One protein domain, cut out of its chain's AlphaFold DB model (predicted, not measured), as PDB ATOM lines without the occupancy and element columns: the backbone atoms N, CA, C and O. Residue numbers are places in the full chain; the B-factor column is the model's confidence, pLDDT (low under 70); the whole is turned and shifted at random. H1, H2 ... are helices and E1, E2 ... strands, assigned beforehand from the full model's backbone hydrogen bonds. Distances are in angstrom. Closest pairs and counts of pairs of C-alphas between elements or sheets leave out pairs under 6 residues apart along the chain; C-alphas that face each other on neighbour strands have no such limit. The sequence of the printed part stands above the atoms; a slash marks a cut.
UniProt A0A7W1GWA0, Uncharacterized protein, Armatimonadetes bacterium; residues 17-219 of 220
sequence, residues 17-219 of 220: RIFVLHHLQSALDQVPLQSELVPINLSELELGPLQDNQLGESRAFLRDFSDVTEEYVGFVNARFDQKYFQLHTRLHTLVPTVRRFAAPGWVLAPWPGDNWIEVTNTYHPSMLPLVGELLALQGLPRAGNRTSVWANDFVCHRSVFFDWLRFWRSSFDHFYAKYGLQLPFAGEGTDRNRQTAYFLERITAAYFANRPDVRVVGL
ATOM      1  N   ARG A  17      14.077  33.611  38.181       98.50
ATOM      2  CA  ARG A  17      15.453  33.163  37.926       98.50
ATOM      3  C   ARG A  17      15.462  31.680  37.567       98.50
ATOM      4  O   ARG A  17      15.073  30.835  38.368       98.50
ATOM      5  N   ILE A  18      15.928  31.346  36.370       98.56
ATOM      6  CA  ILE A  18      15.987  29.971  35.870       98.56
ATOM      7  C   ILE A  18      17.439  29.626  35.578       98.56
ATOM      8  O   ILE A  18      18.093  30.257  34.750       98.56
ATOM      9  N   PHE A  19      17.941  28.597  36.245       98.50
ATOM     10  CA  PHE A  19      19.288  28.099  36.026       98.50
ATOM     11  C   PHE A  19      19.309  27.147  34.831       98.50
ATOM     12  O   PHE A  19      18.622  26.124  34.828       98.50
ATOM     13  N   VAL A  20      20.110  27.474  33.819       98.44
ATOM     14  CA  VAL A  20      20.216  26.695  32.582       98.44
ATOM     15  C   VAL A  20      21.463  25.816  32.642       98.44
ATOM     16  O   VAL A  20      22.586  26.313  32.669       98.44
ATOM     17  N   LEU A  21      21.273  24.501  32.706       97.75
ATOM     18  CA  LEU A  21      22.297  23.535  33.092       97.75
ATOM     19  C   LEU A  21      22.888  22.804  31.883       97.75
ATOM     20  O   LEU A  21      22.154  22.253  31.057       97.75
ATOM     21  N   HIS A  22      24.220  22.730  31.799       96.38
ATOM     22  CA  HIS A  22      24.917  21.855  30.848       96.38
ATOM     23  C   HIS A  22      26.390  21.629  31.232       96.38
ATOM     24  O   HIS A  22      26.963  22.401  31.989       96.38
ATOM     25  N   HIS A  23      27.028  20.584  30.691       93.94
ATOM     26  CA  HIS A  23      28.455  20.278  30.932       93.94
ATOM     27  C   HIS A  23      29.424  20.941  29.945       93.94
ATOM     28  O   HIS A  23      30.621  21.027  30.204       93.94
ATOM     29  N   LEU A  24      28.918  21.321  28.774       94.81
ATOM     30  CA  LEU A  24      29.690  21.924  27.688       94.81
ATOM     31  C   LEU A  24      29.334  23.398  27.565       94.81
ATOM     32  O   LEU A  24      28.162  23.704  27.325       94.81
ATOM     33  N   GLN A  25      30.350  24.257  27.634       96.56
ATOM     34  CA  GLN A  25      30.212  25.699  27.445       96.56
ATOM     35  C   GLN A  25      29.560  26.039  26.100       96.56
ATOM     36  O   GLN A  25      28.632  26.830  26.054       96.56
ATOM     37  N   SER A  26      29.913  25.323  25.029       97.00
ATOM     38  CA  SER A  26      29.352  25.547  23.688       97.00
ATOM     39  C   SER A  26      27.835  25.350  23.575       97.00
ATOM     40  O   SER A  26      27.224  25.851  22.633       97.00
ATOM     41  N   ALA A  27      27.210  24.605  24.494       96.69
ATOM     42  CA  ALA A  27      25.751  24.524  24.567       96.69
ATOM     43  C   ALA A  27      25.157  25.688  25.373       96.69
ATOM     44  O   ALA A  27      24.062  26.142  25.063       96.69
ATOM     45  N   LEU A  28      25.877  26.176  26.388       97.81
ATOM     46  CA  LEU A  28      25.480  27.344  27.177       97.81
ATOM     47  C   LEU A  28      25.591  28.636  26.366       97.81
ATOM     48  O   LEU A  28      24.735  29.503  26.494       97.81
ATOM     49  N   ASP A  29      26.570  28.726  25.467       96.81
ATOM     50  CA  ASP A  29      26.744  29.859  24.548       96.81
ATOM     51  C   ASP A  29      25.558  30.026  23.574       96.81
ATOM     52  O   ASP A  29      25.407  31.074  22.950       96.81
ATOM     53  N   GLN A  30      24.710  28.997  23.432       96.00
ATOM     54  CA  GLN A  30      23.495  29.023  22.609       96.00
ATOM     55  C   GLN A  30      22.244  29.445  23.395       96.00
ATOM     56  O   GLN A  30      21.173  29.593  22.805       96.00
ATOM     57  N   VAL A  31      22.348  29.623  24.716       96.94
ATOM     58  CA  VAL A  31      21.222  30.054  25.550       96.94
ATOM     59  C   VAL A  31      20.854  31.498  25.184       96.94
ATOM     60  O   VAL A  31      21.742  32.349  25.108       96.94
ATOM     61  N   PRO A  32      19.562  31.806  24.952       95.94
ATOM     62  CA  PRO A  32      19.130  33.165  24.644       95.94
ATOM     63  C   PRO A  32      19.575  34.167  25.712       95.94
ATOM     64  O   PRO A  32      19.456  33.901  26.907       95.94
ATOM     65  N   LEU A  33      20.030  35.344  25.279       94.38
ATOM     66  CA  LEU A  33      20.439  36.420  26.182       94.38
ATOM     67  C   LEU A  33      19.213  37.012  26.894       94.38
ATOM     68  O   LEU A  33      18.529  37.883  26.358       94.38
ATOM     69  N   GLN A  34      18.938  36.517  28.098       95.06
ATOM     70  CA  GLN A  34      17.902  37.001  29.011       95.06
ATOM     71  C   GLN A  34      18.488  37.016  30.422       95.06
ATOM     72  O   GLN A  34      19.079  36.026  30.840       95.06
ATOM     73  N   SER A  35      18.331  38.117  31.159       95.81
ATOM     74  CA  SER A  35      18.895  38.271  32.512       95.81
ATOM     75  C   SER A  35      18.428  37.202  33.502       95.81
ATOM     76  O   SER A  35      19.143  36.854  34.436       95.81
ATOM     77  N   GLU A  36      17.219  36.694  33.299       98.00
ATOM     78  CA  GLU A  36      16.546  35.710  34.134       98.00
ATOM     79  C   GLU A  36      17.028  34.281  33.848       98.00
ATOM     80  O   GLU A  36      16.841  33.400  34.687       98.00
ATOM     81  N   LEU A  37      17.646  34.038  32.687       98.38
ATOM     82  CA  LEU A  37      18.263  32.761  32.342       98.38
ATOM     83  C   LEU A  37      19.731  32.805  32.763       98.38
ATOM     84  O   LEU A  37      20.526  33.550  32.200       98.38
ATOM     85  N   VAL A  38      20.094  31.993  33.753       98.06
ATOM     86  CA  VAL A  38      21.434  31.968  34.348       98.06
ATOM     87  C   VAL A  38      22.140  30.672  33.948       98.06
ATOM     88  O   VAL A  38      21.852  29.623  34.533       98.06
ATOM     89  N   PRO A  39      23.056  30.695  32.962       98.00
ATOM     90  CA  PRO A  39      23.822  29.514  32.585       98.00
ATOM     91  C   PRO A  39      24.679  29.003  33.750       98.00
ATOM     92  O   PRO A  39      25.365  29.779  34.415       98.00
ATOM     93  N   ILE A  40      24.673  27.691  33.981       97.31
ATOM     94  CA  ILE A  40      25.575  27.010  34.915       97.31
ATOM     95  C   ILE A  40      26.324  25.916  34.159       97.31
ATOM     96  O   ILE A  40      25.731  24.922  33.721       97.31
ATOM     97  N   ASN A  41      27.646  26.070  34.072       96.75
ATOM     98  CA  ASN A  41      28.526  25.012  33.605       96.75
ATOM     99  C   ASN A  41      28.740  23.983  34.718       96.75
ATOM    100  O   ASN A  41      29.467  24.200  35.686       96.75
ATOM    101  N   LEU A  42      28.102  22.828  34.562       94.81
ATOM    102  CA  LEU A  42      28.157  21.738  35.529       94.81
ATOM    103  C   LEU A  42      29.577  21.189  35.709       94.81
ATOM    104  O   LEU A  42      29.880  20.670  36.778       94.81
ATOM    105  N   SER A  43      30.440  21.304  34.695       92.19
ATOM    106  CA  SER A  43      31.831  20.834  34.742       92.19
ATOM    107  C   SER A  43      32.745  21.736  35.577       92.19
ATOM    108  O   SER A  43      33.793  21.276  36.023       92.19
ATOM    109  N   GLU A  44      32.338  22.986  35.808       93.44
ATOM    110  CA  GLU A  44      33.090  23.997  36.568       93.44
ATOM    111  C   GLU A  44      32.651  24.088  38.034       93.44
ATOM    112  O   GLU A  44      33.276  24.785  38.826       93.44
ATOM    113  N   LEU A  45      31.587  23.377  38.424       92.69
ATOM    114  CA  LEU A  45      31.179  23.304  39.826       92.69
ATOM    115  C   LEU A  45      32.268  22.608  40.642       92.69
ATOM    116  O   LEU A  45      32.621  21.481  40.312       92.69
ATOM    117  N   GLU A  46      32.747  23.241  41.712       91.19
ATOM    118  CA  GLU A  46      33.745  22.683  42.633       91.19
ATOM    119  C   GLU A  46      33.069  21.774  43.674       91.19
ATOM    120  O   GLU A  46      32.702  22.211  44.762       91.19
ATOM    121  N   LEU A  47      32.863  20.497  43.332       88.62
ATOM    122  CA  LEU A  47      32.112  19.550  44.179       88.62
ATOM    123  C   LEU A  47      32.990  18.477  44.848       88.62
ATOM    124  O   LEU A  47      32.482  17.490  45.386       88.62
ATOM    125  N   GLY A  48      34.315  18.642  44.810       87.50
ATOM    126  CA  GLY A  48      35.264  17.713  45.426       87.50
ATOM    127  C   GLY A  48      35.087  16.272  44.908       87.50
ATOM    128  O   GLY A  48      35.138  16.061  43.697       87.50
ATOM    129  N   PRO A  49      34.848  15.266  45.776       83.31
ATOM    130  CA  PRO A  49      34.630  13.874  45.354       83.31
ATOM    131  C   PRO A  49      33.436  13.662  44.409       83.31
ATOM    132  O   PRO A  49      33.335  12.619  43.770       83.31
ATOM    133  N   LEU A  50      32.528  14.637  44.318       85.00
ATOM    134  CA  LEU A  50      31.325  14.594  43.486       85.00
ATOM    135  C   LEU A  50      31.530  15.270  42.115       85.00
ATOM    136  O   LEU A  50      30.558  15.552  41.415       85.00
ATOM    137  N   GLN A  51      32.783  15.530  41.717       83.19
ATOM    138  CA  GLN A  51      33.118  16.141  40.423       83.19
ATOM    139  C   GLN A  51      32.756  15.262  39.216       83.19
ATOM    140  O   GLN A  51      32.637  15.769  38.095       83.19
ATOM    141  N   ASP A  52      32.590  13.955  39.418       76.62
ATOM    142  CA  ASP A  52      32.238  13.010  38.359       76.62
ATOM    143  C   ASP A  52      30.852  13.329  37.746       76.62
ATOM    144  O   ASP A  52      29.942  13.852  38.394       76.62
ATOM    145  N   ASN A  53      30.661  13.019  36.465       80.38
ATOM    146  CA  ASN A  53      29.420  13.280  35.731       80.38
ATOM    147  C   ASN A  53      28.279  12.292  36.070       80.38
ATOM    148  O   ASN A  53      27.220  12.304  35.440       80.38
ATOM    149  N   GLN A  54      28.450  11.454  37.092       86.25
ATOM    150  CA  GLN A  54      27.448  10.450  37.463       86.25
ATOM    151  C   GLN A  54      26.133  11.033  37.985       86.25
ATOM    152  O   GLN A  54      25.078  10.404  37.886       86.25
ATOM    153  N   LEU A  55      26.184  12.260  38.502       89.69
ATOM    154  CA  LEU A  55      25.036  12.984  39.045       89.69
ATOM    155  C   LEU A  55      24.261  13.784  37.979       89.69
ATOM    156  O   LEU A  55      23.134  14.219  38.237       89.69
ATOM    157  N   GLY A  56      24.846  13.981  36.790       90.94
ATOM    158  CA  GLY A  56      24.273  14.787  35.712       90.94
ATOM    159  C   GLY A  56      23.889  16.202  36.159       90.94
ATOM    160  O   GLY A  56      24.670  16.894  36.807       90.94
ATOM    161  N   GLU A  57      22.664  16.624  35.834       93.56
ATOM    162  CA  GLU A  57      22.112  17.936  36.220       93.56
ATOM    163  C   GLU A  57      21.988  18.115  37.734       93.56
ATOM    164  O   GLU A  57      22.128  19.231  38.233       93.56
ATOM    165  N   SER A  58      21.818  17.019  38.479       94.62
ATOM    166  CA  SER A  58      21.627  17.063  39.932       94.62
ATOM    167  C   SER A  58      22.829  17.645  40.681       94.62
ATOM    168  O   SER A  58      22.706  18.051  41.833       94.62
ATOM    169  N   ARG A  59      23.992  17.747  40.023       93.88
ATOM    170  CA  ARG A  59      25.171  18.471  40.526       93.88
ATOM    171  C   ARG A  59      24.852  19.912  40.899       93.88
ATOM    172  O   ARG A  59      25.368  20.409  41.896       93.88
ATOM    173  N   ALA A  60      23.996  20.572  40.119       95.81
ATOM    174  CA  ALA A  60      23.594  21.944  40.394       95.81
ATOM    175  C   ALA A  60      22.938  22.062  41.775       95.81
ATOM    176  O   ALA A  60      23.133  23.059  42.461       95.81
ATOM    177  N   PHE A  61      22.236  21.022  42.230       96.19
ATOM    178  CA  PHE A  61      21.484  21.037  43.484       96.19
ATOM    179  C   PHE A  61      22.387  21.007  44.717       96.19
ATOM    180  O   PHE A  61      21.911  21.226  45.827       96.19
ATOM    181  N   LEU A  62      23.692  20.786  44.551       94.44
ATOM    182  CA  LEU A  62      24.683  20.815  45.628       94.44
ATOM    183  C   LEU A  62      25.312  22.203  45.825       94.44
ATOM    184  O   LEU A  62      25.972  22.436  46.833       94.44
ATOM    185  N   ARG A  63      25.083  23.142  44.899       93.69
ATOM    186  CA  ARG A  63      25.581  24.521  44.985       93.69
ATOM    187  C   ARG A  63      24.843  25.324  46.054       93.69
ATOM    188  O   ARG A  63      23.663  25.098  46.290       93.69
ATOM    189  N   ASP A  64      25.478  26.318  46.659       94.31
ATOM    190  CA  ASP A  64      24.733  27.310  47.433       94.31
ATOM    191  C   ASP A  64      23.801  28.158  46.536       94.31
ATOM    192  O   ASP A  64      24.188  28.592  45.452       94.31
ATOM    193  N   PHE A  65      22.571  28.364  47.010       95.94
ATOM    194  CA  PHE A  65      21.526  29.184  46.383       95.94
ATOM    195  C   PHE A  65      21.008  30.265  47.346       95.94
ATOM    196  O   PHE A  65      19.907  30.784  47.170       95.94
ATOM    197  N   SER A  66      21.756  30.573  48.408       93.62
ATOM    198  CA  SER A  66      21.377  31.550  49.435       93.62
ATOM    199  C   SER A  66      21.146  32.969  48.893       93.62
ATOM    200  O   SER A  66      20.386  33.733  49.488       93.62
ATOM    201  N   ASP A  67      21.739  33.300  47.744       95.00
ATOM    202  CA  ASP A  67      21.620  34.584  47.050       95.00
ATOM    203  C   ASP A  67      20.351  34.719  46.186       95.00
ATOM    204  O   ASP A  67      20.044  35.810  45.701       95.00
ATOM    205  N   VAL A  68      19.604  33.633  45.974       97.06
ATOM    206  CA  VAL A  68      18.389  33.648  45.152       97.06
ATOM    207  C   VAL A  68      17.284  34.407  45.877       97.06
ATOM    208  O   VAL A  68      16.883  34.035  46.986       97.06
ATOM    209  N   THR A  69      16.765  35.457  45.239       97.25
ATOM    210  CA  THR A  69      15.747  36.351  45.821       97.25
ATOM    211  C   THR A  69      14.424  36.348  45.064       97.25
ATOM    212  O   THR A  69      13.405  36.716  45.646       97.25
ATOM    213  N   GLU A  70      14.435  35.868  43.824       98.12
ATOM    214  CA  GLU A  70      13.328  35.865  42.875       98.12
ATOM    215  C   GLU A  70      12.178  34.959  43.322       98.12
ATOM    216  O   GLU A  70      12.386  33.914  43.937       98.12
ATOM    217  N   GLU A  71      10.949  35.363  43.004       97.81
ATOM    218  CA  GLU A  71       9.726  34.666  43.409       97.81
ATOM    219  C   GLU A  71       9.584  33.295  42.760       97.81
ATOM    220  O   GLU A  71       9.079  32.376  43.404       97.81
ATOM    221  N   TYR A  72      10.036  33.137  41.515       98.44
ATOM    222  CA  TYR A  72      10.033  31.860  40.808       98.44
ATOM    223  C   TYR A  72      11.448  31.434  40.457       98.44
ATOM    224  O   TYR A  72      12.223  32.190  39.871       98.44
ATOM    225  N   VAL A  73      11.758  30.190  40.810       98.50
ATOM    226  CA  VAL A  73      13.086  29.600  40.691       98.50
ATOM    227  C   VAL A  73      12.963  28.230  40.049       98.50
ATOM    228  O   VAL A  73      12.015  27.484  40.314       98.50
ATOM    229  N   GLY A  74      13.919  27.880  39.199       97.81
ATOM    230  CA  GLY A  74      13.900  26.587  38.543       97.81
ATOM    231  C   GLY A  74      15.193  26.211  37.855       97.81
ATOM    232  O   GLY A  74      16.152  26.982  37.809       97.81
ATOM    233  N   PHE A  75      15.172  25.015  37.291       98.25
ATOM    234  CA  PHE A  75      16.241  24.451  36.487       98.25
ATOM    235  C   PHE A  75      15.689  24.029  35.134       98.25
ATOM    236  O   PHE A  75      14.575  23.510  35.053       98.25
ATOM    237  N   VAL A  76      16.483  24.223  34.086       97.75
ATOM    238  CA  VAL A  76      16.251  23.623  32.769       97.75
ATOM    239  C   VAL A  76      17.575  23.212  32.131       97.75
ATOM    240  O   VAL A  76      18.608  23.825  32.382       97.75
ATOM    241  N   ASN A  77      17.576  22.204  31.270       96.75
ATOM    242  CA  ASN A  77      18.737  21.817  30.474       96.75
ATOM    243  C   ASN A  77      18.995  22.836  29.346       96.75
ATOM    244  O   ASN A  77      18.060  23.300  28.701       96.75
ATOM    245  N   ALA A  78      20.253  23.141  29.014       97.56
ATOM    246  CA  ALA A  78      20.568  24.036  27.884       97.56
ATOM    247  C   ALA A  78      20.095  23.516  26.513       97.56
ATOM    248  O   ALA A  78      19.890  24.284  25.581       97.56
ATOM    249  N   ARG A  79      19.882  22.204  26.388       95.94
ATOM    250  CA  ARG A  79      19.277  21.530  25.233       95.94
ATOM    251  C   ARG A  79      17.758  21.401  25.362       95.94
ATOM    252  O   ARG A  79      17.193  20.517  24.727       95.94
ATOM    253  N   PHE A  80      17.095  22.226  26.176       96.19
ATOM    254  CA  PHE A  80      15.647  22.167  26.413       96.19
ATOM    255  C   PHE A  80      14.851  22.034  25.108       96.19
ATOM    256  O   PHE A  80      14.074  21.098  24.961       96.19
ATOM    257  N   ASP A  81      15.128  22.885  24.118       96.38
ATOM    258  CA  ASP A  81      14.425  22.885  22.828       96.38
ATOM    259  C   ASP A  81      14.641  21.586  22.025       96.38
ATOM    260  O   ASP A  81      13.760  21.161  21.283       96.38
ATOM    261  N   GLN A  82      15.794  20.926  22.191       96.06
ATOM    262  CA  GLN A  82      16.103  19.641  21.550       96.06
ATOM    263  C   GLN A  82      15.458  18.472  22.308       96.06
ATOM    264  O   GLN A  82      14.905  17.563  21.695       96.06
ATOM    265  N   LYS A  83      15.532  18.498  23.645       93.25
ATOM    266  CA  LYS A  83      14.982  17.472  24.546       93.25
ATOM    267  C   LYS A  83      13.454  17.454  24.498       93.25
ATOM    268  O   LYS A  83      12.854  16.386  24.553       93.25
ATOM    269  N   TYR A  84      12.848  18.628  24.356       94.62
ATOM    270  CA  TYR A  84      11.407  18.856  24.380       94.62
ATOM    271  C   TYR A  84      10.920  19.469  23.061       94.62
ATOM    272  O   TYR A  84      10.146  20.429  23.037       94.62
ATOM    273  N   PHE A  85      11.384  18.923  21.933       94.44
ATOM    274  CA  PHE A  85      11.075  19.436  20.594       94.44
ATOM    275  C   PHE A  85       9.567  19.477  20.287       94.44
ATOM    276  O   PHE A  85       9.139  20.263  19.446       94.44
ATOM    277  N   GLN A  86       8.761  18.681  20.988       93.56
ATOM    278  CA  GLN A  86       7.305  18.638  20.871       93.56
ATOM    279  C   GLN A  86       6.565  19.798  21.561       93.56
ATOM    280  O   GLN A  86       5.392  19.997  21.264       93.56
ATOM    281  N   LEU A  87       7.211  20.539  22.470       93.38
ATOM    282  CA  LEU A  87       6.578  21.651  23.192       93.38
ATOM    283  C   LEU A  87       6.591  22.943  22.365       93.38
ATOM    284  O   LEU A  87       7.522  23.190  21.595       93.38
ATOM    285  N   HIS A  88       5.589  23.797  22.547       91.81
ATOM    286  CA  HIS A  88       5.569  25.159  22.016       91.81
ATOM    287  C   HIS A  88       6.504  26.086  22.795       91.81
ATOM    288  O   HIS A  88       7.132  26.969  22.206       91.81
ATOM    289  N   THR A  89       6.625  25.880  24.103       94.94
ATOM    290  CA  THR A  89       7.547  26.601  24.973       94.94
ATOM    291  C   THR A  89       8.977  26.260  24.581       94.94
ATOM    292  O   THR A  89       9.369  25.097  24.477       94.94
ATOM    293  N   ARG A  90       9.768  27.309  24.373       96.38
ATOM    294  CA  ARG A  90      11.192  27.261  24.035       96.38
ATOM    295  C   ARG A  90      11.970  28.069  25.057       96.38
ATOM    296  O   ARG A  90      11.382  28.913  25.729       96.38
ATOM    297  N   LEU A  91      13.288  27.901  25.130       96.31
ATOM    298  CA  LEU A  91      14.119  28.704  26.041       96.31
ATOM    299  C   LEU A  91      13.887  30.207  25.866       96.31
ATOM    300  O   LEU A  91      13.786  30.929  26.852       96.31
ATOM    301  N   HIS A  92      13.725  30.678  24.625       96.38
ATOM    302  CA  HIS A  92      13.520  32.102  24.360       96.38
ATOM    303  C   HIS A  92      12.148  32.629  24.820       96.38
ATOM    304  O   HIS A  92      12.008  33.834  25.024       96.38
ATOM    305  N   THR A  93      11.146  31.761  25.003       96.56
ATOM    306  CA  THR A  93       9.810  32.121  25.511       96.56
ATOM    307  C   THR A  93       9.551  31.651  26.940       96.56
ATOM    308  O   THR A  93       8.511  31.987  27.504       96.56
ATOM    309  N   LEU A  94      10.487  30.927  27.557       96.75
ATOM    310  CA  LEU A  94      10.288  30.280  28.849       96.75
ATOM    311  C   LEU A  94       9.943  31.277  29.961       96.75
ATOM    312  O   LEU A  94       8.987  31.054  30.695       96.75
ATOM    313  N   VAL A  95      10.673  32.388  30.074       97.12
ATOM    314  CA  VAL A  95      10.429  33.399  31.119       97.12
ATOM    315  C   VAL A  95       9.043  34.052  30.963       97.12
ATOM    316  O   VAL A  95       8.283  34.038  31.935       97.12
ATOM    317  N   PRO A  96       8.638  34.540  29.768       95.81
ATOM    318  CA  PRO A  96       7.255  34.960  29.524       95.81
ATOM    319  C   PRO A  96       6.208  33.889  29.866       95.81
ATOM    320  O   PRO A  96       5.189  34.205  30.484       95.81
ATOM    321  N   THR A  97       6.457  32.625  29.509       95.56
ATOM    322  CA  THR A  97       5.565  31.503  29.840       95.56
ATOM    323  C   THR A  97       5.430  31.331  31.353       95.56
ATOM    324  O   THR A  97       4.312  31.241  31.860       95.56
ATOM    325  N   VAL A  98       6.540  31.359  32.097       95.88
ATOM    326  CA  VAL A  98       6.530  31.269  33.564       95.88
ATOM    327  C   VAL A  98       5.713  32.404  34.170       95.88
ATOM    328  O   VAL A  98       4.845  32.137  34.994       95.88
ATOM    329  N   ARG A  99       5.918  33.654  33.735       95.38
ATOM    330  CA  ARG A  99       5.155  34.810  34.242       95.38
ATOM    331  C   ARG A  99       3.656  34.675  33.993       95.38
ATOM    332  O   ARG A  99       2.861  34.983  34.874       95.38
ATOM    333  N   ARG A 100       3.267  34.170  32.820       93.94
ATOM    334  CA  ARG A 100       1.861  33.945  32.458       93.94
ATOM    335  C   ARG A 100       1.180  32.893  33.338       93.94
ATOM    336  O   ARG A 100      -0.009  33.025  33.616       93.94
ATOM    337  N   PHE A 101       1.906  31.853  33.741       93.00
ATOM    338  CA  PHE A 101       1.370  30.730  34.520       93.00
ATOM    339  C   PHE A 101       1.783  30.750  35.996       93.00
ATOM    340  O   PHE A 101       1.564  29.775  36.717       93.00
ATOM    341  N   ALA A 102       2.375  31.850  36.453       90.62
ATOM    342  CA  ALA A 102       2.838  32.019  37.816       90.62
ATOM    343  C   ALA A 102       1.668  31.910  38.806       90.62
ATOM    344  O   ALA A 102       0.801  32.782  38.882       90.62
ATOM    345  N   ALA A 103       1.670  30.843  39.601       93.19
ATOM    346  CA  ALA A 103       0.830  30.708  40.780       93.19
ATOM    347  C   ALA A 103       1.636  30.042  41.913       93.19
ATOM    348  O   ALA A 103       2.360  29.081  41.642       93.19
ATOM    349  N   PRO A 104       1.505  30.478  43.184       88.94
ATOM    350  CA  PRO A 104       2.353  29.992  44.282       88.94
ATOM    351  C   PRO A 104       2.340  28.471  44.496       88.94
ATOM    352  O   PRO A 104       3.335  27.900  44.933       88.94
ATOM    353  N   GLY A 105       1.221  27.810  44.185       92.69
ATOM    354  CA  GLY A 105       1.077  26.357  44.280       92.69
ATOM    355  C   GLY A 105       1.384  25.610  42.984       92.69
ATOM    356  O   GLY A 105       1.126  24.415  42.917       92.69
ATOM    357  N   TRP A 106       1.842  26.275  41.922       96.81
ATOM    358  CA  TRP A 106       2.104  25.626  40.637       96.81
ATOM    359  C   TRP A 106       3.585  25.301  40.468       96.81
ATOM    360  O   TRP A 106       4.474  26.077  40.822       96.81
ATOM    361  N   VAL A 107       3.831  24.127  39.897       97.81
ATOM    362  CA  VAL A 107       5.149  23.644  39.495       97.81
ATOM    363  C   VAL A 107       5.088  23.426  37.994       97.81
ATOM    364  O   VAL A 107       4.398  22.524  37.525       97.81
ATOM    365  N   LEU A 108       5.768  24.281  37.244       97.44
ATOM    366  CA  LEU A 108       5.798  24.248  35.791       97.44
ATOM    367  C   LEU A 108       6.890  23.276  35.346       97.44
ATOM    368  O   LEU A 108       8.059  23.482  35.663       97.44
ATOM    369  N   ALA A 109       6.521  22.221  34.630       96.62
ATOM    370  CA  ALA A 109       7.447  21.192  34.171       96.62
ATOM    371  C   ALA A 109       7.205  20.872  32.688       96.62
ATOM    372  O   ALA A 109       6.059  20.874  32.247       96.62
ATOM    373  N   PRO A 110       8.244  20.550  31.901       94.12
ATOM    374  CA  PRO A 110       8.079  20.195  30.492       94.12
ATOM    375  C   PRO A 110       7.347  18.862  30.295       94.12
ATOM    376  O   PRO A 110       6.746  18.635  29.251       94.12
ATOM    377  N   TRP A 111       7.395  17.971  31.289       88.88
ATOM    378  CA  TRP A 111       6.754  16.661  31.217       88.88
ATOM    379  C   TRP A 111       6.167  16.257  32.579       88.88
ATOM    380  O   TRP A 111       6.802  15.512  33.333       88.88
ATOM    381  N   PRO A 112       4.968  16.749  32.937       92.81
ATOM    382  CA  PRO A 112       4.219  16.211  34.068       92.81
ATOM    383  C   PRO A 112       3.791  14.769  33.771       92.81
ATOM    384  O   PRO A 112       3.423  14.447  32.640       92.81
ATOM    385  N   GLY A 113       3.807  13.899  34.778       90.31
ATOM    386  CA  GLY A 113       3.375  12.513  34.599       90.31
ATOM    387  C   GLY A 113       2.785  11.880  35.853       90.31
ATOM    388  O   GLY A 113       3.261  12.111  36.968       90.31
ATOM    389  N   ASP A 114       1.768  11.047  35.644       92.94
ATOM    390  CA  ASP A 114       1.111  10.219  36.662       92.94
ATOM    391  C   ASP A 114       1.672   8.794  36.645       92.94
ATOM    392  O   ASP A 114       2.184   8.330  35.628       92.94
ATOM    393  N   ASN A 115       1.519   8.049  37.740       92.31
ATOM    394  CA  ASN A 115       1.989   6.660  37.850       92.31
ATOM    395  C   ASN A 115       3.521   6.536  37.784       92.31
ATOM    396  O   ASN A 115       4.058   5.547  37.288       92.31
ATOM    397  N   TRP A 116       4.252   7.502  38.350       92.69
ATOM    398  CA  TRP A 116       5.726   7.538  38.320       92.69
ATOM    399  C   TRP A 116       6.382   6.272  38.899       92.69
ATOM    400  O   TRP A 116       7.456   5.858  38.460       92.69
ATOM    401  N   ILE A 117       5.723   5.623  39.867       94.12
ATOM    402  CA  ILE A 117       6.177   4.349  40.440       94.12
ATOM    403  C   ILE A 117       5.987   3.198  39.453       94.12
ATOM    404  O   ILE A 117       6.859   2.342  39.351       94.12
ATOM    405  N   GLU A 118       4.864   3.163  38.737       93.31
ATOM    406  CA  GLU A 118       4.603   2.149  37.711       93.31
ATOM    407  C   GLU A 118       5.576   2.311  36.546       93.31
ATOM    408  O   GLU A 118       6.212   1.349  36.135       93.31
ATOM    409  N   VAL A 119       5.795   3.545  36.097       90.94
ATOM    410  CA  VAL A 119       6.807   3.869  35.087       90.94
ATOM    411  C   VAL A 119       8.205   3.472  35.558       90.94
ATOM    412  O   VAL A 119       8.951   2.845  34.808       90.94
ATOM    413  N   THR A 120       8.551   3.734  36.820       91.75
ATOM    414  CA  THR A 120       9.818   3.248  37.390       91.75
ATOM    415  C   THR A 120       9.880   1.721  37.385       91.75
ATOM    416  O   THR A 120      10.912   1.175  37.019       91.75
ATOM    417  N   ASN A 121       8.794   1.021  37.716       92.19
ATOM    418  CA  ASN A 121       8.735  -0.441  37.653       92.19
ATOM    419  C   ASN A 121       8.911  -0.976  36.222       92.19
ATOM    420  O   ASN A 121       9.582  -1.982  36.028       92.19
ATOM    421  N   THR A 122       8.339  -0.303  35.224       90.56
ATOM    422  CA  THR A 122       8.427  -0.719  33.819       90.56
ATOM    423  C   THR A 122       9.831  -0.511  33.252       90.56
ATOM    424  O   THR A 122      10.358  -1.406  32.599       90.56
ATOM    425  N   TYR A 123      10.459   0.645  33.497       87.06
ATOM    426  CA  TYR A 123      11.748   0.984  32.875       87.06
ATOM    427  C   TYR A 123      12.966   0.631  33.740       87.06
ATOM    428  O   TYR A 123      14.036   0.324  33.215       87.06
ATOM    429  N   HIS A 124      12.827   0.669  35.066       89.38
ATOM    430  CA  HIS A 124      13.910   0.448  36.030       89.38
ATOM    431  C   HIS A 124      13.430  -0.368  37.250       89.38
ATOM    432  O   HIS A 124      13.526   0.108  38.384       89.38
ATOM    433  N   PRO A 125      12.932  -1.607  37.069       90.81
ATOM    434  CA  PRO A 125      12.356  -2.403  38.163       90.81
ATOM    435  C   PRO A 125      13.325  -2.623  39.333       90.81
ATOM    436  O   PRO A 125      12.921  -2.607  40.496       90.81
ATOM    437  N   SER A 126      14.623  -2.752  39.048       91.25
ATOM    438  CA  SER A 126      15.680  -2.896  40.057       91.25
ATOM    439  C   SER A 126      15.859  -1.660  40.951       91.25
ATOM    440  O   SER A 126      16.485  -1.764  42.002       91.25
ATOM    441  N   MET A 127      15.291  -0.504  40.583       92.94
ATOM    442  CA  MET A 127      15.300   0.728  41.380       92.94
ATOM    443  C   MET A 127      14.211   0.736  42.465       92.94
ATOM    444  O   MET A 127      14.302   1.506  43.422       92.94
ATOM    445  N   LEU A 128      13.184  -0.116  42.364       94.31
ATOM    446  CA  LEU A 128      12.060  -0.112  43.306       94.31
ATOM    447  C   LEU A 128      12.447  -0.291  44.784       94.31
ATOM    448  O   LEU A 128      11.832   0.382  45.611       94.31
ATOM    449  N   PRO A 129      13.444  -1.118  45.160       95.69
ATOM    450  CA  PRO A 129      13.904  -1.181  46.545       95.69
ATOM    451  C   PRO A 129      14.419   0.168  47.064       95.69
ATOM    452  O   PRO A 129      14.091   0.552  48.184       95.69
ATOM    453  N   LEU A 130      15.148   0.925  46.235       96.44
ATOM    454  CA  LEU A 130      15.643   2.261  46.588       96.44
ATOM    455  C   LEU A 130      14.498   3.271  46.701       96.44
ATOM    456  O   LEU A 130      14.497   4.105  47.601       96.44
ATOM    457  N   VAL A 131      13.488   3.169  45.830       96.50
ATOM    458  CA  VAL A 131      12.258   3.966  45.946       96.50
ATOM    459  C   VAL A 131      11.516   3.643  47.247       96.50
ATOM    460  O   VAL A 131      11.064   4.552  47.935       96.50
ATOM    461  N   GLY A 132      11.410   2.364  47.612       97.38
ATOM    462  CA  GLY A 132      10.812   1.941  48.878       97.38
ATOM    463  C   GLY A 132      11.560   2.498  50.088       97.38
ATOM    464  O   GLY A 132      10.932   3.023  51.004       97.38
ATOM    465  N   GLU A 133      12.894   2.449  50.060       97.94
ATOM    466  CA  GLU A 133      13.738   3.045  51.098       97.94
ATOM    467  C   GLU A 133      13.569   4.566  51.179       97.94
ATOM    468  O   GLU A 133      13.430   5.093  52.277       97.94
ATOM    469  N   LEU A 134      13.511   5.268  50.044       98.00
ATOM    470  CA  LEU A 134      13.292   6.717  49.994       98.00
ATOM    471  C   LEU A 134      11.959   7.109  50.641       98.00
ATOM    472  O   LEU A 134      11.908   8.031  51.452       98.00
ATOM    473  N   LEU A 135      10.879   6.412  50.283       97.62
ATOM    474  CA  LEU A 135       9.557   6.682  50.846       97.62
ATOM    475  C   LEU A 135       9.535   6.405  52.355       97.62
ATOM    476  O   LEU A 135       9.001   7.214  53.109       97.62
ATOM    477  N   ALA A 136      10.165   5.315  52.802       97.94
ATOM    478  CA  ALA A 136      10.279   4.991  54.222       97.94
ATOM    479  C   ALA A 136      11.111   6.029  54.995       97.94
ATOM    480  O   ALA A 136      10.678   6.483  56.052       97.94
ATOM    481  N   LEU A 137      12.263   6.440  54.450       97.62
ATOM    482  CA  LEU A 137      13.144   7.467  55.015       97.62
ATOM    483  C   LEU A 137      12.393   8.778  55.260       97.62
ATOM    484  O   LEU A 137      12.553   9.407  56.300       97.62
ATOM    485  N   GLN A 138      11.570   9.177  54.294       96.94
ATOM    486  CA  GLN A 138      10.862  10.453  54.307       96.94
ATOM    487  C   GLN A 138       9.463  10.365  54.943       96.94
ATOM    488  O   GLN A 138       8.732  11.352  54.966       96.94
ATOM    489  N   GLY A 139       9.062   9.185  55.434       96.19
ATOM    490  CA  GLY A 139       7.726   8.958  55.992       96.19
ATOM    491  C   GLY A 139       6.591   9.187  54.987       96.19
ATOM    492  O   GLY A 139       5.490   9.575  55.378       96.19
ATOM    493  N   LEU A 140       6.855   8.990  53.693       95.56
ATOM    494  CA  LEU A 140       5.913   9.273  52.615       95.56
ATOM    495  C   LEU A 140       5.074   8.041  52.251       95.56
ATOM    496  O   LEU A 140       5.599   6.924  52.181       95.56
ATOM    497  N   PRO A 141       3.779   8.217  51.939       94.38
ATOM    498  CA  PRO A 141       2.983   7.144  51.372       94.38
ATOM    499  C   PRO A 141       3.420   6.824  49.935       94.38
ATOM    500  O   PRO A 141       4.064   7.609  49.235       94.38
ATOM    501  N   ARG A 142       2.995   5.656  49.446       89.50
ATOM    502  CA  ARG A 142       3.193   5.238  48.053       89.50
ATOM    503  C   ARG A 142       2.204   5.956  47.118       89.50
ATOM    504  O   ARG A 142       1.310   5.332  46.556       89.50
ATOM    505  N   ALA A 143       2.361   7.268  46.947       83.94
ATOM    506  CA  ALA A 143       1.516   8.118  46.099       83.94
ATOM    507  C   ALA A 143       1.876   8.006  44.602       83.94
ATOM    508  O   ALA A 143       2.242   8.985  43.957       83.94
ATOM    509  N   GLY A 144       1.825   6.795  44.042       78.00
ATOM    510  CA  GLY A 144       2.244   6.553  42.657       78.00
ATOM    511  C   GLY A 144       1.383   7.271  41.616       78.00
ATOM    512  O   GLY A 144       1.915   7.725  40.613       78.00
ATOM    513  N   ASN A 145       0.085   7.417  41.875       85.12
ATOM    514  CA  ASN A 145      -0.928   7.895  40.929       85.12
ATOM    515  C   ASN A 145      -1.077   9.420  40.833       85.12
ATOM    516  O   ASN A 145      -1.880   9.896  40.036       85.12
ATOM    517  N   ARG A 146      -0.362  10.194  41.653       91.00
ATOM    518  CA  ARG A 146      -0.422  11.659  41.597       91.00
ATOM    519  C   ARG A 146       0.557  12.203  40.563       91.00
ATOM    520  O   ARG A 146       1.671  11.690  40.443       91.00
ATOM    521  N   THR A 147       0.148  13.271  39.880       95.12
ATOM    522  CA  THR A 147       0.996  13.978  38.919       95.12
ATOM    523  C   THR A 147       2.259  14.477  39.589       95.12
ATOM    524  O   THR A 147       2.212  15.106  40.649       95.12
ATOM    525  N   SER A 148       3.389  14.193  38.957       95.62
ATOM    526  CA  SER A 148       4.706  14.546  39.458       95.62
ATOM    527  C   SER A 148       5.618  15.068  38.349       95.62
ATOM    528  O   SER A 148       5.254  15.065  37.172       95.62
ATOM    529  N   VAL A 149       6.807  15.522  38.741       94.50
ATOM    530  CA  VAL A 149       7.888  15.937  37.845       94.50
ATOM    531  C   VAL A 149       8.867  14.774  37.704       94.50
ATOM    532  O   VAL A 149       9.412  14.300  38.699       94.50
ATOM    533  N   TRP A 150       9.070  14.285  36.479       86.75
ATOM    534  CA  TRP A 150       9.922  13.110  36.206       86.75
ATOM    535  C   TRP A 150      11.320  13.459  35.708       86.75
ATOM    536  O   TRP A 150      12.099  12.573  35.372       86.75
ATOM    537  N   ALA A 151      11.622  14.747  35.641       86.00
ATOM    538  CA  ALA A 151      12.904  15.272  35.228       86.00
ATOM    539  C   ALA A 151      13.411  16.268  36.271       86.00
ATOM    540  O   ALA A 151      12.680  16.733  37.142       86.00
ATOM    541  N   ASN A 152      14.672  16.642  36.130       89.94
ATOM    542  CA  ASN A 152      15.278  17.737  36.879       89.94
ATOM    543  C   ASN A 152      14.982  19.117  36.258       89.94
ATOM    544  O   ASN A 152      15.528  20.120  36.706       89.94
ATOM    545  N   ASP A 153      14.098  19.166  35.255       96.38
ATOM    546  CA  ASP A 153      13.630  20.379  34.596       96.38
ATOM    547  C   ASP A 153      12.280  20.816  35.191       96.38
ATOM    548  O   ASP A 153      11.264  20.155  34.970       96.38
ATOM    549  N   PHE A 154      12.248  21.919  35.937       97.81
ATOM    550  CA  PHE A 154      11.013  22.532  36.439       97.81
ATOM    551  C   PHE A 154      11.252  23.966  36.926       97.81
ATOM    552  O   PHE A 154      12.369  24.338  37.281       97.81
ATOM    553  N   VAL A 155      10.182  24.757  37.008       98.25
ATOM    554  CA  VAL A 155      10.152  26.093  37.619       98.25
ATOM    555  C   VAL A 155       9.000  26.152  38.616       98.25
ATOM    556  O   VAL A 155       7.886  25.732  38.313       98.25
ATOM    557  N   CYS A 156       9.243  26.654  39.821       98.44
ATOM    558  CA  CYS A 156       8.225  26.749  40.868       98.44
ATOM    559  C   CYS A 156       8.438  27.989  41.736       98.44
ATOM    560  O   CYS A 156       9.448  28.682  41.614       98.44
ATOM    561  N   HIS A 157       7.487  28.273  42.621       98.19
ATOM    562  CA  HIS A 157       7.647  29.348  43.590       98.19
ATOM    563  C   HIS A 157       8.841  29.080  44.527       98.19
ATOM    564  O   HIS A 157       9.083  27.944  44.943       98.19
ATOM    565  N   ARG A 158       9.558  30.135  44.921       98.06
ATOM    566  CA  ARG A 158      10.778  30.095  45.739       98.06
ATOM    567  C   ARG A 158      10.619  29.276  47.018       98.06
ATOM    568  O   ARG A 158      11.521  28.529  47.389       98.06
ATOM    569  N   SER A 159       9.473  29.381  47.691       97.44
ATOM    570  CA  SER A 159       9.205  28.585  48.898       97.44
ATOM    571  C   SER A 159       9.171  27.080  48.612       97.44
ATOM    572  O   SER A 159       9.736  26.307  49.380       97.44
ATOM    573  N   VAL A 160       8.563  26.667  47.494       98.00
ATOM    574  CA  VAL A 160       8.509  25.266  47.052       98.00
ATOM    575  C   VAL A 160       9.898  24.788  46.641       98.00
ATOM    576  O   VAL A 160      10.277  23.675  47.000       98.00
ATOM    577  N   PHE A 161      10.671  25.639  45.960       98.25
ATOM    578  CA  PHE A 161      12.045  25.354  45.548       98.25
ATOM    579  C   PHE A 161      12.954  25.039  46.738       98.25
ATOM    580  O   PHE A 161      13.593  23.991  46.763       98.25
ATOM    581  N   PHE A 162      13.006  25.914  47.749       98.06
ATOM    582  CA  PHE A 162      13.885  25.696  48.904       98.06
ATOM    583  C   PHE A 162      13.434  24.523  49.767       98.06
ATOM    584  O   PHE A 162      14.269  23.816  50.332       98.06
ATOM    585  N   ASP A 163      12.128  24.293  49.861       98.06
ATOM    586  CA  ASP A 163      11.605  23.127  50.558       98.06
ATOM    587  C   ASP A 163      11.979  21.819  49.842       98.06
ATOM    588  O   ASP A 163      12.489  20.889  50.472       98.06
ATOM    589  N   TRP A 164      11.867  21.799  48.509       98.06
ATOM    590  CA  TRP A 164      12.284  20.676  47.672       98.06
ATOM    591  C   TRP A 164      13.786  20.448  47.775       98.06
ATOM    592  O   TRP A 164      14.222  19.317  47.952       98.06
ATOM    593  N   LEU A 165      14.586  21.513  47.735       98.38
ATOM    594  CA  LEU A 165      16.038  21.419  47.790       98.38
ATOM    595  C   LEU A 165      16.511  20.805  49.114       98.38
ATOM    596  O   LEU A 165      17.423  19.978  49.117       98.38
ATOM    597  N   ARG A 166      15.871  21.157  50.240       98.19
ATOM    598  CA  ARG A 166      16.145  20.531  51.546       98.19
ATOM    599  C   ARG A 166      15.792  19.046  51.548       98.19
ATOM    600  O   ARG A 166      16.618  18.236  51.966       98.19
ATOM    601  N   PHE A 167      14.602  18.694  51.061       98.31
ATOM    602  CA  PHE A 167      14.170  17.301  50.931       98.31
ATOM    603  C   PHE A 167      15.131  16.489  50.054       98.31
ATOM    604  O   PHE A 167      15.556  15.387  50.416       98.31
ATOM    605  N   TRP A 168      15.497  17.059  48.906       98.25
ATOM    606  CA  TRP A 168      16.363  16.430  47.926       98.25
ATOM    607  C   TRP A 168      17.754  16.192  48.504       98.25
ATOM    608  O   TRP A 168      18.240  15.066  48.446       98.25
ATOM    609  N   ARG A 169      18.364  17.205  49.139       97.81
ATOM    610  CA  ARG A 169      19.693  17.088  49.763       97.81
ATOM    611  C   ARG A 169      19.712  16.086  50.904       97.81
ATOM    612  O   ARG A 169      20.582  15.231  50.927       97.81
ATOM    613  N   SER A 170      18.717  16.127  51.791       98.12
ATOM    614  CA  SER A 170      18.614  15.153  52.882       98.12
ATOM    615  C   SER A 170      18.520  13.715  52.359       98.12
ATOM    616  O   SER A 170      19.145  12.814  52.915       98.12
ATOM    617  N   SER A 171      17.777  13.502  51.271       98.25
ATOM    618  CA  SER A 171      17.693  12.196  50.619       98.25
ATOM    619  C   SER A 171      19.021  11.820  49.957       98.25
ATOM    620  O   SER A 171      19.518  10.717  50.167       98.25
ATOM    621  N   PHE A 172      19.620  12.735  49.192       97.19
ATOM    622  CA  PHE A 172      20.917  12.532  48.551       97.19
ATOM    623  C   PHE A 172      21.994  12.137  49.563       97.19
ATOM    624  O   PHE A 172      22.653  11.122  49.359       97.19
ATOM    625  N   ASP A 173      22.123  12.873  50.667       96.81
ATOM    626  CA  ASP A 173      23.124  12.622  51.705       96.81
ATOM    627  C   ASP A 173      22.965  11.222  52.312       96.81
ATOM    628  O   ASP A 173      23.955  10.509  52.482       96.81
ATOM    629  N   HIS A 174      21.726  10.784  52.570       97.56
ATOM    630  CA  HIS A 174      21.444   9.431  53.061       97.56
ATOM    631  C   HIS A 174      21.910   8.353  52.077       97.56
ATOM    632  O   HIS A 174      22.654   7.440  52.446       97.56
ATOM    633  N   PHE A 175      21.495   8.452  50.811       96.50
ATOM    634  CA  PHE A 175      21.843   7.449  49.804       96.50
ATOM    635  C   PHE A 175      23.334   7.476  49.460       96.50
ATOM    636  O   PHE A 175      23.943   6.416  49.316       96.50
ATOM    637  N   TYR A 176      23.944   8.658  49.392       94.75
ATOM    638  CA  TYR A 176      25.372   8.809  49.146       94.75
ATOM    639  C   TYR A 176      26.209   8.251  50.301       94.75
ATOM    640  O   TYR A 176      27.161   7.514  50.056       94.75
ATOM    641  N   ALA A 177      25.835   8.508  51.558       95.69
ATOM    642  CA  ALA A 177      26.539   7.945  52.712       95.69
ATOM    643  C   ALA A 177      26.481   6.409  52.741       95.69
ATOM    644  O   ALA A 177      27.440   5.759  53.155       95.69
ATOM    645  N   LYS A 178      25.364   5.821  52.295       95.88
ATOM    646  CA  LYS A 178      25.143   4.371  52.327       95.88
ATOM    647  C   LYS A 178      25.727   3.627  51.123       95.88
ATOM    648  O   LYS A 178      26.222   2.514  51.283       95.88
ATOM    649  N   TYR A 179      25.650   4.213  49.929       93.19
ATOM    650  CA  TYR A 179      25.953   3.535  48.660       93.19
ATOM    651  C   TYR A 179      27.014   4.244  47.804       93.19
ATOM    652  O   TYR A 179      27.463   3.703  46.792       93.19
ATOM    653  N   GLY A 180      27.415   5.463  48.164       91.69
ATOM    654  CA  GLY A 180      28.236   6.317  47.309       91.69
ATOM    655  C   GLY A 180      27.532   6.654  45.990       91.69
ATOM    656  O   GLY A 180      26.313   6.810  45.933       91.69
ATOM    657  N   LEU A 181      28.308   6.756  44.907       88.88
ATOM    658  CA  LEU A 181      27.779   6.967  43.551       88.88
ATOM    659  C   LEU A 181      27.403   5.661  42.833       88.88
ATOM    660  O   LEU A 181      26.954   5.706  41.692       88.88
ATOM    661  N   GLN A 182      27.578   4.506  43.478       87.19
ATOM    662  CA  GLN A 182      27.318   3.189  42.896       87.19
ATOM    663  C   GLN A 182      26.071   2.579  43.533       87.19
ATOM    664  O   GLN A 182      26.143   1.659  44.348       87.19
ATOM    665  N   LEU A 183      24.906   3.124  43.177       88.19
ATOM    666  CA  LEU A 183      23.638   2.612  43.685       88.19
ATOM    667  C   LEU A 183      23.415   1.152  43.248       88.19
ATOM    668  O   LEU A 183      23.735   0.792  42.114       88.19
ATOM    669  N   PRO A 184      22.829   0.303  44.112       87.88
ATOM    670  CA  PRO A 184      22.688  -1.129  43.866       87.88
ATOM    671  C   PRO A 184      21.499  -1.443  42.944       87.88
ATOM    672  O   PRO A 184      20.608  -2.211  43.306       87.88
ATOM    673  N   PHE A 185      21.460  -0.849  41.752       84.31
ATOM    674  CA  PHE A 185      20.469  -1.188  40.737       84.31
ATOM    675  C   PHE A 185      21.099  -1.254  39.344       84.31
ATOM    676  O   PHE A 185      21.960  -0.459  38.982       84.31
ATOM    677  N   ALA A 186      20.656  -2.227  38.550       68.88
ATOM    678  CA  ALA A 186      21.065  -2.388  37.163       68.88
ATOM    679  C   ALA A 186      19.843  -2.154  36.275       68.88
ATOM    680  O   ALA A 186      18.884  -2.927  36.328       68.88
ATOM    681  N   GLY A 187      19.847  -1.076  35.496       63.31
ATOM    682  CA  GLY A 187      18.884  -0.913  34.411       63.31
ATOM    683  C   GLY A 187      19.440  -1.543  33.140       63.31
ATOM    684  O   GLY A 187      20.525  -1.153  32.698       63.31
ATOM    685  N   GLU A 188      18.723  -2.489  32.534       62.53
ATOM    686  CA  GLU A 188      19.031  -2.905  31.162       62.53
ATOM    687  C   GLU A 188      19.000  -1.670  30.248       62.53
ATOM    688  O   GLU A 188      18.102  -0.836  30.343       62.53
ATOM    689  N   GLY A 189      20.037  -1.483  29.427       62.53
ATOM    690  CA  GLY A 189      20.147  -0.324  28.531       62.53
ATOM    691  C   GLY A 189      20.455   1.023  29.203       62.53
ATOM    692  O   GLY A 189      20.539   2.033  28.507       62.53
ATOM    693  N   THR A 190      20.664   1.073  30.524       63.25
ATOM    694  CA  THR A 190      21.120   2.308  31.185       63.25
ATOM    695  C   THR A 190      22.625   2.488  31.025       63.25
ATOM    696  O   THR A 190      23.400   1.566  31.286       63.25
ATOM    697  N   ASP A 191      23.049   3.690  30.624       70.31
ATOM    698  CA  ASP A 191      24.451   4.087  30.751       70.31
ATOM    699  C   ASP A 191      24.840   3.964  32.228       70.31
ATOM    700  O   ASP A 191      24.267   4.641  33.089       70.31
ATOM    701  N   ARG A 192      25.795   3.075  32.524       69.56
ATOM    702  CA  ARG A 192      26.285   2.833  33.888       69.56
ATOM    703  C   ARG A 192      26.769   4.126  34.540       69.56
ATOM    704  O   ARG A 192      26.604   4.291  35.742       69.56
ATOM    705  N   ASN A 193      27.256   5.077  33.745       74.75
ATOM    706  CA  ASN A 193      27.708   6.380  34.218       74.75
ATOM    707  C   ASN A 193      26.559   7.347  34.538       74.75
ATOM    708  O   ASN A 193      26.821   8.465  34.950       74.75
ATOM    709  N   ARG A 194      25.290   6.983  34.316       79.44
ATOM    710  CA  ARG A 194      24.116   7.851  34.546       79.44
ATOM    711  C   ARG A 194      23.076   7.224  35.470       79.44
ATOM    712  O   ARG A 194      22.052   7.847  35.733       79.44
ATOM    713  N   GLN A 195      23.333   6.021  35.984       85.44
ATOM    714  CA  GLN A 195      22.412   5.307  36.871       85.44
ATOM    715  C   GLN A 195      22.023   6.162  38.076       85.44
ATOM    716  O   GLN A 195      20.841   6.388  38.328       85.44
ATOM    717  N   THR A 196      23.006   6.739  38.759       89.75
ATOM    718  CA  THR A 196      22.734   7.589  39.919       89.75
ATOM    719  C   THR A 196      21.851   8.779  39.559       89.75
ATOM    720  O   THR A 196      20.842   8.985  40.225       89.75
ATOM    721  N   ALA A 197      22.119   9.479  38.452       91.06
ATOM    722  CA  ALA A 197      21.253  10.558  37.976       91.06
ATOM    723  C   ALA A 197      19.784  10.125  37.793       91.06
ATOM    724  O   ALA A 197      18.890  10.847  38.231       91.06
ATOM    725  N   TYR A 198      19.517   8.937  37.233       90.56
ATOM    726  CA  TYR A 198      18.141   8.450  37.087       90.56
ATOM    727  C   TYR A 198      17.449   8.272  38.436       90.56
ATOM    728  O   TYR A 198      16.304   8.690  38.589       90.56
ATOM    729  N   PHE A 199      18.118   7.695  39.436       94.00
ATOM    730  CA  PHE A 199      17.522   7.583  40.770       94.00
ATOM    731  C   PHE A 199      17.249   8.957  41.401       94.00
ATOM    732  O   PHE A 199      16.206   9.152  42.023       94.00
ATOM    733  N   LEU A 200      18.132   9.936  41.196       94.88
ATOM    734  CA  LEU A 200      17.957  11.286  41.737       94.88
ATOM    735  C   LEU A 200      16.735  12.014  41.157       94.88
ATOM    736  O   LEU A 200      16.086  12.767  41.879       94.88
ATOM    737  N   GLU A 201      16.345  11.727  39.912       94.94
ATOM    738  CA  GLU A 201      15.062  12.196  39.360       94.94
ATOM    739  C   GLU A 201      13.860  11.602  40.124       94.94
ATOM    740  O   GLU A 201      12.817  12.243  40.244       94.94
ATOM    741  N   ARG A 202      13.989  10.399  40.706       95.25
ATOM    742  CA  ARG A 202      12.903   9.756  41.474       95.25
ATOM    743  C   ARG A 202      12.765  10.372  42.862       95.25
ATOM    744  O   ARG A 202      11.669  10.338  43.412       95.25
ATOM    745  N   ILE A 203      13.815  11.006  43.390       97.19
ATOM    746  CA  ILE A 203      13.715  11.858  44.585       97.19
ATOM    747  C   ILE A 203      12.801  13.054  44.293       97.19
ATOM    748  O   ILE A 203      11.861  13.312  45.046       97.19
ATOM    749  N   THR A 204      13.012  13.729  43.161       97.19
ATOM    750  CA  THR A 204      12.136  14.814  42.692       97.19
ATOM    751  C   THR A 204      10.705  14.322  42.469       97.19
ATOM    752  O   THR A 204       9.757  14.943  42.958       97.19
ATOM    753  N   ALA A 205      10.541  13.163  41.823       96.69
ATOM    754  CA  ALA A 205       9.225  12.586  41.585       96.69
ATOM    755  C   ALA A 205       8.488  12.236  42.893       96.69
ATOM    756  O   ALA A 205       7.297  12.522  43.038       96.69
ATOM    757  N   ALA A 206       9.186  11.651  43.869       96.88
ATOM    758  CA  ALA A 206       8.612  11.305  45.165       96.88
ATOM    759  C   ALA A 206       8.153  12.548  45.935       96.88
ATOM    760  O   ALA A 206       7.070  12.526  46.521       96.88
ATOM    761  N   TYR A 207       8.940  13.628  45.899       97.38
ATOM    762  CA  TYR A 207       8.587  14.889  46.544       97.38
ATOM    763  C   TYR A 207       7.284  15.461  45.982       97.38
ATOM    764  O   TYR A 207       6.308  15.615  46.716       97.38
ATOM    765  N   PHE A 208       7.227  15.725  44.673       97.25
ATOM    766  CA  PHE A 208       6.065  16.395  44.082       97.25
ATOM    767  C   PHE A 208       4.803  15.525  44.109       97.25
ATOM    768  O   PHE A 208       3.718  16.039  44.381       97.25
ATOM    769  N   ALA A 209       4.932  14.202  43.958       96.56
ATOM    770  CA  ALA A 209       3.797  13.284  44.074       96.56
ATOM    771  C   ALA A 209       3.151  13.306  45.474       96.56
ATOM    772  O   ALA A 209       1.963  13.016  45.622       96.56
ATOM    773  N   ASN A 210       3.912  13.671  46.510       96.56
ATOM    774  CA  ASN A 210       3.457  13.693  47.899       96.56
ATOM    775  C   ASN A 210       3.109  15.094  48.424       96.56
ATOM    776  O   ASN A 210       2.834  15.246  49.611       96.56
ATOM    777  N   ARG A 211       3.040  16.114  47.560       95.31
ATOM    778  CA  ARG A 211       2.692  17.492  47.943       95.31
ATOM    779  C   ARG A 211       1.253  17.846  47.546       95.31
ATOM    780  O   ARG A 211       1.000  18.186  46.397       95.31
ATOM    781  N   PRO A 212       0.241  17.659  48.420       93.38
ATOM    782  CA  PRO A 212      -1.172  17.940  48.102       93.38
ATOM    783  C   PRO A 212      -1.468  19.420  47.849       93.38
ATOM    784  O   PRO A 212      -2.442  19.747  47.180       93.38
ATOM    785  N   ASP A 213      -0.621  20.294  48.369       95.12
ATOM    786  CA  ASP A 213      -0.704  21.744  48.252       95.12
ATOM    787  C   ASP A 213      -0.087  22.295  46.957       95.12
ATOM    788  O   ASP A 213      -0.244  23.482  46.673       95.12
ATOM    789  N   VAL A 214       0.580  21.449  46.159       95.62
ATOM    790  CA  VAL A 214       1.143  21.843  44.862       95.62
ATOM    791  C   VAL A 214       0.479  21.099  43.707       95.62
ATOM    792  O   VAL A 214       0.069  19.940  43.815       95.62
ATOM    793  N   ARG A 215       0.399  21.776  42.565       96.38
ATOM    794  CA  ARG A 215      -0.093  21.258  41.294       96.38
ATOM    795  C   ARG A 215       1.035  21.299  40.275       96.38
ATOM    796  O   ARG A 215       1.545  22.372  39.963       96.38
ATOM    797  N   VAL A 216       1.385  20.144  39.717       96.88
ATOM    798  CA  VAL A 216       2.312  20.080  38.584       96.88
ATOM    799  C   VAL A 216       1.547  20.396  37.301       96.88
ATOM    800  O   VAL A 216       0.487  19.824  37.045       96.88
ATOM    801  N   VAL A 217       2.060  21.340  36.518       95.75
ATOM    802  CA  VAL A 217       1.445  21.851  35.290       95.75
ATOM    803  C   VAL A 217       2.453  21.740  34.153       95.75
ATOM    804  O   VAL A 217       3.629  22.058  34.320       95.75
ATOM    805  N   GLY A 218       1.985  21.253  33.007       94.56
ATOM    806  CA  GLY A 218       2.799  21.134  31.806       94.56
ATOM    807  C   GLY A 218       3.140  22.498  31.225       94.56
ATOM    808  O   GLY A 218       2.271  23.360  31.132       94.56
ATOM    809  N   LEU A 219       4.393  22.678  30.818       92.00
ATOM    810  CA  LEU A 219       4.738  23.706  29.843       92.00
ATOM    811  C   LEU A 219       4.152  23.265  28.494       92.00
ATOM    812  O   LEU A 219       4.388  22.135  28.073       92.00
TER     813      LEU A 219
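AT A GLANCE: This is residues 17 to 219 of the 220 residues of an uncharacterized protein of Armatimonadetes bacterium (UniProt A0A7W1GWA0). A strongly twisted sheet of six strands has H2 and H7 over one face and H4 over the other, three layers with helices on both faces. The long H7 runs from the sheet out to a cluster of helices, where H8 packs on H2, H6 and H7, and the hairpin of H5 and H6 lies off the sheet. The printed part has 203 residues, of mixed class, with eight named helices and six named strands, E1 H1 E2 H2 E3 H3 H4 E4 H5 H6 E5 H7 H8 E6; the mixed sheet runs E2 E1 E3 E5 E4 E6. It is compact and rounded, with a radius of gyration of the C-alphas of 16.2 A and spans of 42 by 36 by 34 A.

IN THESE COORDINATES: Across the sheet come E2, residues 37 to 41; E1, 17 to 22, from C-alpha 17 at (15.453, 33.163, 37.926); E3, 72 to 77, 16.8 A long; E5, 154 to 157; E4, 106 to 109; and E6, 215 to 218, ending with C-alpha 218 at (2.799, 21.134, 31.806). The helices are H1, 25 to 28; H2, 53 to 62; H3, 80 to 83; H4, 91 to 101; H5, 116 to 123; H6, 125 to 137; H7, 158 to 179, 30.7 A long; and H8, 192 to 209, 26.8 A.

HOW THE PARTS SIT: E1 is parallel to E2, with N 38 and O 18 at 2.8 A, and to E3, with N 19 and O 74 at 2.9 A. E5 is antiparallel to E3, with N 73 and O 156 at 2.9 A, and to E4, with N 155 and O 108 at 2.8 A. E4 and E6 are parallel, with N 217 and O 107 at 2.8 A. E1, H1, E2 form a strand-helix-strand unit, parallel neighbour strands joined through a helix, with a right-handed crossover. H2 has a height over the sheet of 9.9 A; H4, on the opposite face, 9.2 A. H3 is not on the sheet. H8, the hub, touches H2 with residues 193 to 200 alone, closest C-alphas Leu 55 and Ala 197 at 4.6 A. H7 and H8 form a hairpin, at a steep tilt of 44 degrees, opposite ways; C-alphas 168 and 203 come closest, 6.3 A. Every O i to N i+4 pair is within hydrogen-bond range in H5 and H7, but 5 of 7 in H4, 7 of 9 in H6, 11 of 14 in H8 and 0 of 6 in H2, which has 6 of 7 O i to N i+3 pairs; H1 and H3 are too short.

THE WHOLE: The C-alphas farthest apart are those of Leu 33 and Ala 136, 43.3 A. The printed part has no cut. Long links join E2 to H2, H6 to E5 and H7 to H8. Mean pLDDT of the printed part is 93.2; residues 186 to 190 and 192 are under 70.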